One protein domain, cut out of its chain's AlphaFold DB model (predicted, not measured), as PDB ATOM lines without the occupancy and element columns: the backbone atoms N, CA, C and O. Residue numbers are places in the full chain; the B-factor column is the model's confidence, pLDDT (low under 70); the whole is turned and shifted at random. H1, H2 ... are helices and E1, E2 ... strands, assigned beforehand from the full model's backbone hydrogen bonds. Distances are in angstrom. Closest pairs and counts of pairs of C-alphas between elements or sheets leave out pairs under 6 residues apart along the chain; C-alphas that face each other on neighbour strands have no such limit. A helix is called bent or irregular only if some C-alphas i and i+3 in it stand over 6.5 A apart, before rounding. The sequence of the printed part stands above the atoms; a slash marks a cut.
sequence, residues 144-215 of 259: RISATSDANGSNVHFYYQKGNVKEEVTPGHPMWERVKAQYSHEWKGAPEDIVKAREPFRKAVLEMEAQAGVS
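This is residues 144 to 215 of the 259 residues of an uncharacterized protein of Capnocytophaga gingivalis (UniProt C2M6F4). A small three-stranded sheet has the short helix H1 across one face, and the long, kinked helix H2 folds back beside H1, only grazing the sheet with residues 201 to 205. The turn into H2 sticks out at residues 188 to 194. The 72 printed residues include three named strands followed by two named helices; the sheet, E1 E2 E3, is antiparallel and the class is mixed. The whole is compact, with a radius of gyration of the C-alphas of 12.5 A and spans of 33 by 32 by 24 A.

E1, residues 144 to 148, and E2, residues 157 to 162, form an antiparallel hairpin, with N 146 and O 159 within hydrogen-bond range at 2.9 A. E2 forms another with E3, residues 165 to 168, where N 160 and O 167 are 2.9 A apart. The three make a meander, each strand the antiparallel neighbour of the one before. H1, residues 176 to 183, is on the sheet at a height of 9.2 A, across the strands at 70 degrees to E1 on the local plane. Their closest C-alphas, those of Ile 145 and Val 179, are 6.8 A apart. H2, residues 192 to 214, touches H1 with residues 198 to 205 alone; the closest C-alphas, those of Tyr 183 and Arg 202, are 5.6 A apart. This helical hairpin has a shallow tilt of 25 degrees, opposite ways. Every O i to N i+4 pair is within hydrogen-bond range in H1, and 16 of 19 in H2.

E1 begins at C-alpha 144 (102.750, 133.832, 171.173) and measures 13.1 A; E2 measures 16.6 A, E3 10.3 A and H1 10.6 A. H2 measures 33.4 A and ends at C-alpha 214 (109.011, 123.734, 145.079). It has a kink of 30 degrees near residue 199 and is only just irregular, with C-alphas 197 and 200 6.9 A apart.

The two C-alphas farthest apart, those of Pro 191 and Ser 215, are 36.8 A apart. The printed part has no cut; the link from E2 to E3 is tight and the other links are short. Mean pLDDT of the printed part is 81.3, with residues 164, 186 and 212 to 215 under 70.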
ATOM      1  N   ARG A 144     102.247 135.185 170.922       84.25
ATOM      2  CA  ARG A 144     102.750 133.832 171.173       84.25
ATOM      3  C   ARG A 144     102.831 133.033 169.886       84.25
ATOM      4  O   ARG A 144     101.898 133.004 169.092       84.25
ATOM      5  N   ILE A 145     103.929 132.300 169.745       87.12
ATOM      6  CA  ILE A 145     104.058 131.226 168.769       87.12
ATOM      7  C   ILE A 145     103.831 129.900 169.492       87.12
ATOM      8  O   ILE A 145     104.423 129.629 170.540       87.12
ATOM      9  N   SER A 146     102.968 129.068 168.930       87.31
ATOM     10  CA  SER A 146     102.645 127.741 169.447       87.31
ATOM     11  C   SER A 146     102.653 126.721 168.317       87.31
ATOM     12  O   SER A 146     102.570 127.087 167.148       87.31
ATOM     13  N   ALA A 147     102.793 125.451 168.670       88.56
ATOM     14  CA  ALA A 147     102.691 124.347 167.736       88.56
ATOM     15  C   ALA A 147     101.817 123.260 168.355       88.56
ATOM     16  O   ALA A 147     101.830 123.070 169.574       88.56
ATOM     17  N   THR A 148     101.056 122.568 167.522       86.00
ATOM     18  CA  THR A 148     100.274 121.396 167.916       86.00
ATOM     19  C   THR A 148     100.633 120.238 167.007       86.00
ATOM     20  O   THR A 148     100.995 120.452 165.855       86.00
ATOM     21  N   SER A 149     100.527 119.021 167.520       86.50
ATOM     22  CA  SER A 149     100.692 117.787 166.760       86.50
ATOM     23  C   SER A 149      99.687 116.759 167.257       86.50
ATOM     24  O   SER A 149      99.205 116.859 168.391       86.50
ATOM     25  N   ASP A 150      99.438 115.730 166.458       85.38
ATOM     26  CA  ASP A 150      98.718 114.547 166.916       85.38
ATOM     27  C   ASP A 150      99.518 113.796 167.993       85.38
ATOM     28  O   ASP A 150     100.724 114.006 168.163       85.38
ATOM     29  N   ALA A 151      98.865 112.858 168.690       77.31
ATOM     30  CA  ALA A 151      99.490 112.016 169.718       77.31
ATOM     31  C   ALA A 151     100.728 111.246 169.211       77.31
ATOM     32  O   ALA A 151     101.629 110.932 169.984       77.31
ATOM     33  N   ASN A 152     100.791 110.993 167.902       76.81
ATOM     34  CA  ASN A 152     101.898 110.306 167.238       76.81
ATOM     35  C   ASN A 152     103.006 111.263 166.749       76.81
ATOM     36  O   ASN A 152     103.953 110.821 166.102       76.81
ATOM     37  N   GLY A 153     102.887 112.573 167.001       74.56
ATOM     38  CA  GLY A 153     103.805 113.599 166.492       74.56
ATOM     39  C   GLY A 153     103.627 113.921 165.002       74.56
ATOM     40  O   GLY A 153     104.476 114.583 164.414       74.56
ATOM     41  N   SER A 154     102.549 113.437 164.379       77.88
ATOM     42  CA  SER A 154     102.165 113.739 162.992       77.88
ATOM     43  C   SER A 154     101.255 114.975 162.917       77.88
ATOM     44  O   SER A 154     100.812 115.461 163.956       77.88
ATOM     45  N   ASN A 155     100.996 115.486 161.705       83.69
ATOM     46  CA  ASN A 155     100.143 116.661 161.448       83.69
ATOM     47  C   ASN A 155     100.500 117.856 162.337       83.69
ATOM     48  O   ASN A 155      99.710 118.340 163.148       83.69
ATOM     49  N   VAL A 156     101.752 118.291 162.230       87.12
ATOM     50  CA  VAL A 156     102.223 119.442 162.989       87.12
ATOM     51  C   VAL A 156     101.675 120.717 162.359       87.12
ATOM     52  O   VAL A 156     101.950 120.994 161.195       87.12
ATOM     53  N   HIS A 157     100.974 121.519 163.154       88.56
ATOM     54  CA  HIS A 157     100.488 122.841 162.769       88.56
ATOM     55  C   HIS A 157     101.132 123.909 163.650       88.56
ATOM     56  O   HIS A 157     101.221 123.757 164.874       88.56
ATOM     57  N   PHE A 158     101.572 125.003 163.035       90.62
ATOM     58  CA  PHE A 158     102.139 126.148 163.739       90.62
ATOM     59  C   PHE A 158     101.117 127.267 163.804       90.62
ATOM     60  O   PHE A 158     100.429 127.539 162.830       90.62
ATOM     61  N   TYR A 159     101.048 127.954 164.937       87.88
ATOM     62  CA  TYR A 159     100.130 129.065 165.125       87.88
ATOM     63  C   TYR A 159     100.840 130.272 165.699       87.88
ATOM     64  O   TYR A 159     101.673 130.160 166.606       87.88
ATOM     65  N   TYR A 160     100.428 131.434 165.219       87.06
ATOM     66  CA  TYR A 160     100.773 132.718 165.782       87.06
ATOM     67  C   TYR A 160      99.509 133.348 166.352       87.06
ATOM     68  O   TYR A 160      98.490 133.479 165.676       87.06
ATOM     69  N   GLN A 161      99.578 133.711 167.623       83.31
ATOM     70  CA  GLN A 161      98.502 134.365 168.338       83.31
ATOM     71  C   GLN A 161      98.947 135.772 168.710       83.31
ATOM     72  O   GLN A 161     100.021 135.935 169.289       83.31
ATOM     73  N   LYS A 162      98.110 136.765 168.410       81.25
ATOM     74  CA  LYS A 162      98.226 138.124 168.936       81.25
ATOM     75  C   LYS A 162      96.894 138.513 169.562       81.25
ATOM     76  O   LYS A 162      95.894 138.706 168.868       81.25
ATOM     77  N   GLY A 163      96.884 138.544 170.886       74.69
ATOM     78  CA  GLY A 163      95.671 138.665 171.678       74.69
ATOM     79  C   GLY A 163      94.642 137.600 171.400       74.69
ATOM     80  O   GLY A 163      94.926 136.411 171.525       74.69
ATOM     81  N   ASN A 164      93.438 138.031 171.032       69.50
ATOM     82  CA  ASN A 164      92.319 137.128 170.770       69.50
ATOM     83  C   ASN A 164      92.337 136.537 169.352       69.50
ATOM     84  O   ASN A 164      91.508 135.685 169.040       69.50
ATOM     85  N   VAL A 165      93.254 136.977 168.484       74.38
ATOM     86  CA  VAL A 165      93.371 136.458 167.118       74.38
ATOM     87  C   VAL A 165      94.467 135.403 167.089       74.38
ATOM     88  O   VAL A 165      95.598 135.659 167.504       74.38
ATOM     89  N   LYS A 166      94.132 134.217 166.583       84.06
ATOM     90  CA  LYS A 166      95.054 133.103 166.367       84.06
ATOM     91  C   LYS A 166      94.988 132.701 164.896       84.06
ATOM     92  O   LYS A 166      93.911 132.368 164.414       84.06
ATOM     93  N   GLU A 167      96.127 132.717 164.215       84.50
ATOM     94  CA  GLU A 167      96.257 132.285 162.820       84.50
ATOM     95  C   GLU A 167      97.246 131.133 162.700       84.50
ATOM     96  O   GLU A 167      98.205 131.030 163.470       84.50
ATOM     97  N   GLU A 168      97.002 130.264 161.725       87.19
ATOM     98  CA  GLU A 168      97.945 129.227 161.335       87.19
ATOM     99  C   GLU A 168      99.084 129.833 160.504       87.19
ATOM    100  O   GLU A 168      98.866 130.653 159.613       87.19
ATOM    101  N   VAL A 169     100.316 129.445 160.821       87.06
ATOM    102  CA  VAL A 169     101.530 129.952 160.188       87.06
ATOM    103  C   VAL A 169     102.045 128.902 159.219       87.06
ATOM    104  O   VAL A 169     102.667 127.919 159.618       87.06
ATOM    105  N   THR A 170     101.824 129.148 157.937       86.62
ATOM    106  CA  THR A 170     102.409 128.380 156.835       86.62
ATOM    107  C   THR A 170     103.690 129.061 156.328       86.62
ATOM    108  O   THR A 170     103.948 130.216 156.679       86.62
ATOM    109  N   PRO A 171     104.502 128.412 155.475       84.44
ATOM    110  CA  PRO A 171     105.711 129.020 154.906       84.44
ATOM    111  C   PRO A 171     105.527 130.373 154.201       84.44
ATOM    112  O   PRO A 171     106.466 131.163 154.136       84.44
ATOM    113  N   GLY A 172     104.329 130.666 153.684       77.69
ATOM    114  CA  GLY A 172     104.000 131.962 153.078       77.69
ATOM    115  C   GLY A 172     103.639 133.065 154.085       77.69
ATOM    116  O   GLY A 172     103.512 134.228 153.696       77.69
ATOM    117  N   HIS A 173     103.468 132.723 155.364       80.56
ATOM    118  CA  HIS A 173     103.025 133.632 156.418       80.56
ATOM    119  C   HIS A 173     104.186 134.533 156.895       80.56
ATOM    120  O   HIS A 173     105.294 134.046 157.122       80.56
ATOM    121  N   PRO A 174     103.975 135.838 157.161       81.06
ATOM    122  CA  PRO A 174     105.034 136.764 157.605       81.06
ATOM    123  C   PRO A 174     105.745 136.335 158.895       81.06
ATOM    124  O   PRO A 174     106.902 136.670 159.124       81.06
ATOM    125  N   MET A 175     105.036 135.613 159.764       84.00
ATOM    126  CA  MET A 175     105.575 135.094 161.025       84.00
ATOM    127  C   MET A 175     106.331 133.766 160.868       84.00
ATOM    128  O   MET A 175     106.846 133.259 161.863       84.00
ATOM    129  N   TRP A 176     106.435 133.215 159.652       87.81
ATOM    130  CA  TRP A 176     107.136 131.955 159.392       87.81
ATOM    131  C   TRP A 176     108.598 132.003 159.838       87.81
ATOM    132  O   TRP A 176     109.058 131.105 160.536       87.81
ATOM    133  N   GLU A 177     109.311 133.099 159.566       85.38
ATOM    134  CA  GLU A 177     110.701 133.270 160.021       85.38
ATOM    135  C   GLU A 177     110.841 133.178 161.549       85.38
ATOM    136  O   GLU A 177     111.803 132.600 162.056       85.38
ATOM    137  N   ARG A 178     109.851 133.674 162.307       85.88
ATOM    138  CA  ARG A 178     109.850 133.555 163.775       85.88
ATOM    139  C   ARG A 178     109.581 132.115 164.223       85.88
ATOM    140  O   ARG A 178     110.210 131.660 165.177       85.88
ATOM    141  N   VAL A 179     108.691 131.390 163.537       88.38
ATOM    142  CA  VAL A 179     108.451 129.953 163.785       88.38
ATOM    143  C   VAL A 179     109.733 129.160 163.559       88.38
ATOM    144  O   VAL A 179     110.123 128.376 164.425       88.38
ATOM    145  N   LYS A 180     110.439 129.420 162.455       87.69
ATOM    146  CA  LYS A 180     111.729 128.789 162.174       87.69
ATOM    147  C   LYS A 180     112.734 129.063 163.269       87.69
ATOM    148  O   LYS A 180     113.248 128.114 163.843       87.69
ATOM    149  N   ALA A 181     112.958 130.330 163.614       86.12
ATOM    150  CA  ALA A 181     113.892 130.696 164.675       86.12
ATOM    151  C   ALA A 181     113.598 129.952 165.991       86.12
ATOM    152  O   ALA A 181     114.521 129.532 166.684       86.12
ATOM    153  N   GLN A 182     112.316 129.741 166.305       85.56
ATOM    154  CA  GLN A 182     111.905 129.046 167.515       85.56
ATOM    155  C   GLN A 182     112.107 127.528 167.444       85.56
ATOM    156  O   GLN A 182     112.630 126.966 168.405       85.56
ATOM    157  N   TYR A 183     111.698 126.852 166.366       85.44
ATOM    158  CA  TYR A 183     111.644 125.380 166.306       85.44
ATOM    159  C   TYR A 183     112.780 124.715 165.517       85.44
ATOM    160  O   TYR A 183     112.933 123.500 165.615       85.44
ATOM    161  N   SER A 184     113.595 125.471 164.775       78.31
ATOM    162  CA  SER A 184     114.725 124.918 164.013       78.31
ATOM    163  C   SER A 184     115.955 124.634 164.875       78.31
ATOM    164  O   SER A 184     116.750 123.761 164.534       78.31
ATOM    165  N   HIS A 185     116.119 125.357 165.988       73.88
ATOM    166  CA  HIS A 185     117.307 125.240 166.827       73.88
ATOM    167  C   HIS A 185     117.253 124.014 167.739       73.88
ATOM    168  O   HIS A 185     116.350 123.863 168.571       73.88
ATOM    169  N   GLU A 186     118.290 123.184 167.634       69.69
ATOM    170  CA  GLU A 186     118.571 122.125 168.596       69.69
ATOM    171  C   GLU A 186     118.887 122.730 169.962       69.69
ATOM    172  O   GLU A 186     119.733 123.618 170.113       69.69
ATOM    173  N   TRP A 187     118.178 122.250 170.982       72.31
ATOM    174  CA  TRP A 187     118.330 122.771 172.330       72.31
ATOM    175  C   TRP A 187     119.501 122.065 173.016       72.31
ATOM    176  O   TRP A 187     119.358 121.003 173.620       72.31
ATOM    177  N   LYS A 188     120.700 122.631 172.856       70.81
ATOM    178  CA  LYS A 188     121.948 122.028 173.336       70.81
ATOM    179  C   LYS A 188     121.945 121.913 174.867       70.81
ATOM    180  O   LYS A 188     121.891 122.924 175.560       70.81
ATOM    181  N   GLY A 189     122.021 120.682 175.380       73.94
ATOM    182  CA  GLY A 189     122.004 120.384 176.820       73.94
ATOM    183  C   GLY A 189     120.616 120.133 177.421       73.94
ATOM    184  O   GLY A 189     120.511 119.993 178.637       73.94
ATOM    185  N   ALA A 190     119.559 120.071 176.604       77.75
ATOM    186  CA  ALA A 190     118.240 119.661 177.072       77.75
ATOM    187  C   ALA A 190     118.180 118.137 177.330       77.75
ATOM    188  O   ALA A 190     118.821 117.372 176.606       77.75
ATOM    189  N   PRO A 191     117.398 117.692 178.329       83.19
ATOM    190  CA  PRO A 191     117.063 116.285 178.548       83.19
ATOM    191  C   PRO A 191     116.561 115.563 177.280       83.19
ATOM    192  O   PRO A 191     115.850 116.152 176.461       83.19
ATOM    193  N   GLU A 192     116.928 114.286 177.105       81.38
ATOM    194  CA  GLU A 192     116.625 113.491 175.896       81.38
ATOM    195  C   GLU A 192     115.123 113.375 175.595       81.38
ATOM    196  O   GLU A 192     114.715 113.362 174.432       81.38
ATOM    197  N   ASP A 193     114.289 113.324 176.630       80.69
ATOM    198  CA  ASP A 193     112.830 113.310 176.536       80.69
ATOM    199  C   ASP A 193     112.283 114.604 175.912       80.69
ATOM    200  O   ASP A 193     111.412 114.550 175.039       80.69
ATOM    201  N   ILE A 194     112.848 115.755 176.281       78.50
ATOM    202  CA  ILE A 194     112.488 117.062 175.714       78.50
ATOM    203  C   ILE A 194     112.952 117.165 174.259       78.50
ATOM    204  O   ILE A 194     112.206 117.653 173.408       78.50
ATOM    205  N   VAL A 195     114.159 116.683 173.955       79.50
ATOM    206  CA  VAL A 195     114.684 116.658 172.579       79.50
ATOM    207  C   VAL A 195     113.792 115.790 171.691       79.50
ATOM    208  O   VAL A 195     113.334 116.250 170.644       79.50
ATOM    209  N   LYS A 196     113.444 114.579 172.144       82.56
ATOM    210  CA  LYS A 196     112.570 113.653 171.410       82.56
ATOM    211  C   LYS A 196     111.168 114.218 171.182       82.56
ATOM    212  O   LYS A 196     110.613 114.037 170.101       82.56
ATOM    213  N   ALA A 197     110.605 114.927 172.162       81.50
ATOM    214  CA  ALA A 197     109.317 115.604 172.008       81.50
ATOM    215  C   ALA A 197     109.369 116.752 170.983       81.50
ATOM    216  O   ALA A 197     108.344 117.111 170.405       81.50
ATOM    217  N   ARG A 198     110.555 117.328 170.740       82.06
ATOM    218  CA  ARG A 198     110.739 118.474 169.844       82.06
ATOM    219  C   ARG A 198     111.048 118.095 168.396       82.06
ATOM    220  O   ARG A 198     110.709 118.856 167.488       82.06
ATOM    221  N   GLU A 199     111.635 116.921 168.179       84.81
ATOM    222  CA  GLU A 199     111.941 116.368 166.853       84.81
ATOM    223  C   GLU A 199     110.797 116.440 165.825       84.81
ATOM    224  O   GLU A 199     111.066 116.891 164.707       84.81
ATOM    225  N   PRO A 200     109.531 116.078 166.135       86.38
ATOM    226  CA  PRO A 200     108.452 116.173 165.149       86.38
ATOM    227  C   PRO A 200     108.240 117.607 164.646       86.38
ATOM    228  O   PRO A 200     108.050 117.816 163.449       86.38
ATOM    229  N   PHE A 201     108.355 118.610 165.522       87.75
ATOM    230  CA  PHE A 201     108.220 120.016 165.137       87.75
ATOM    231  C   PHE A 201     109.379 120.477 164.256       87.75
ATOM    232  O   PHE A 201     109.162 121.150 163.251       87.75
ATOM    233  N   ARG A 202     110.609 120.078 164.599       86.12
ATOM    234  CA  ARG A 202     111.800 120.385 163.797       86.12
ATOM    235  C   ARG A 202     111.682 119.789 162.394       86.12
ATOM    236  O   ARG A 202     111.914 120.483 161.406       86.12
ATOM    237  N   LYS A 203     111.272 118.521 162.310       88.19
ATOM    238  CA  LYS A 203     111.055 117.815 161.045       88.19
ATOM    239  C   LYS A 203     109.960 118.480 160.207       88.19
ATOM    240  O   LYS A 203     110.173 118.703 159.020       88.19
ATOM    241  N   ALA A 204     108.848 118.869 160.826       86.88
ATOM    242  CA  ALA A 204     107.756 119.550 160.138       86.88
ATOM    243  C   ALA A 204     108.173 120.903 159.542       86.88
ATOM    244  O   ALA A 204     107.797 121.201 158.412       86.88
ATOM    245  N   VAL A 205     108.986 121.703 160.248       86.94
ATOM    246  CA  VAL A 205     109.524 122.960 159.690       86.94
ATOM    247  C   VAL A 205     110.324 122.691 158.413       86.94
ATOM    248  O   VAL A 205     110.103 123.360 157.406       86.94
ATOM    249  N   LEU A 206     111.213 121.690 158.433       86.00
ATOM    250  CA  LEU A 206     112.040 121.329 157.277       86.00
ATOM    251  C   LEU A 206     111.202 120.810 156.098       86.00
ATOM    252  O   LEU A 206     111.456 121.180 154.954       86.00
ATOM    253  N   GLU A 207     110.194 119.974 156.364       86.25
ATOM    254  CA  GLU A 207     109.292 119.445 155.332       86.25
ATOM    255  C   GLU A 207     108.444 120.551 154.691       86.25
ATOM    256  O   GLU A 207     108.346 120.616 153.465       86.25
ATOM    257  N   MET A 208     107.885 121.455 155.499       84.81
ATOM    258  CA  MET A 208     107.101 122.591 155.010       84.81
ATOM    259  C   MET A 208     107.959 123.575 154.195       84.81
ATOM    260  O   MET A 208     107.498 124.072 153.167       84.81
ATOM    261  N   GLU A 209     109.214 123.829 154.588       81.88
ATOM    262  CA  GLU A 209     110.144 124.633 153.779       81.88
ATOM    263  C   GLU A 209     110.497 123.960 152.451       81.88
ATOM    264  O   GLU A 209     110.501 124.620 151.410       81.88
ATOM    265  N   ALA A 210     110.761 122.652 152.467       82.75
ATOM    266  CA  ALA A 210     111.065 121.904 151.252       82.75
ATOM    267  C   ALA A 210     109.887 121.937 150.263       82.75
ATOM    268  O   ALA A 210     110.094 122.119 149.063       82.75
ATOM    269  N   GLN A 211     108.651 121.828 150.761       77.62
ATOM    270  CA  GLN A 211     107.436 121.940 149.948       77.62
ATOM    271  C   GLN A 211     107.237 123.365 149.401       77.62
ATOM    272  O   GLN A 211     106.921 123.536 148.222       77.62
ATOM    273  N   ALA A 212     107.495 124.392 150.213       69.56
ATOM    274  CA  ALA A 212     107.381 125.792 149.804       69.56
ATOM    275  C   ALA A 212     108.465 126.236 148.806       69.56
ATOM    276  O   ALA A 212     108.218 127.116 147.984       69.56
ATOM    277  N   GLY A 213     109.652 125.625 148.833       59.44
ATOM    278  CA  GLY A 213     110.701 125.861 147.835       59.44
ATOM    279  C   GLY A 213     110.348 125.336 146.437       59.44
ATOM    280  O   GLY A 213     110.867 125.846 145.445       59.44
ATOM    281  N   VAL A 214     109.449 124.349 146.346       55.78
ATOM    282  CA  VAL A 214     109.011 123.734 145.079       55.78
ATOM    283  C   VAL A 214     107.812 124.471 144.472       55.78
ATOM    284  O   VAL A 214     107.720 124.599 143.252       55.78
ATOM    285  N   SER A 215     106.910 125.008 145.296       48.91
ATOM    286  CA  SER A 215     105.803 125.852 144.844       48.91
ATOM    287  C   SER A 215     106.093 127.310 145.192       48.91
ATOM    288  O   SER A 215     105.960 127.683 146.350       48.91
TER     289      SER A 215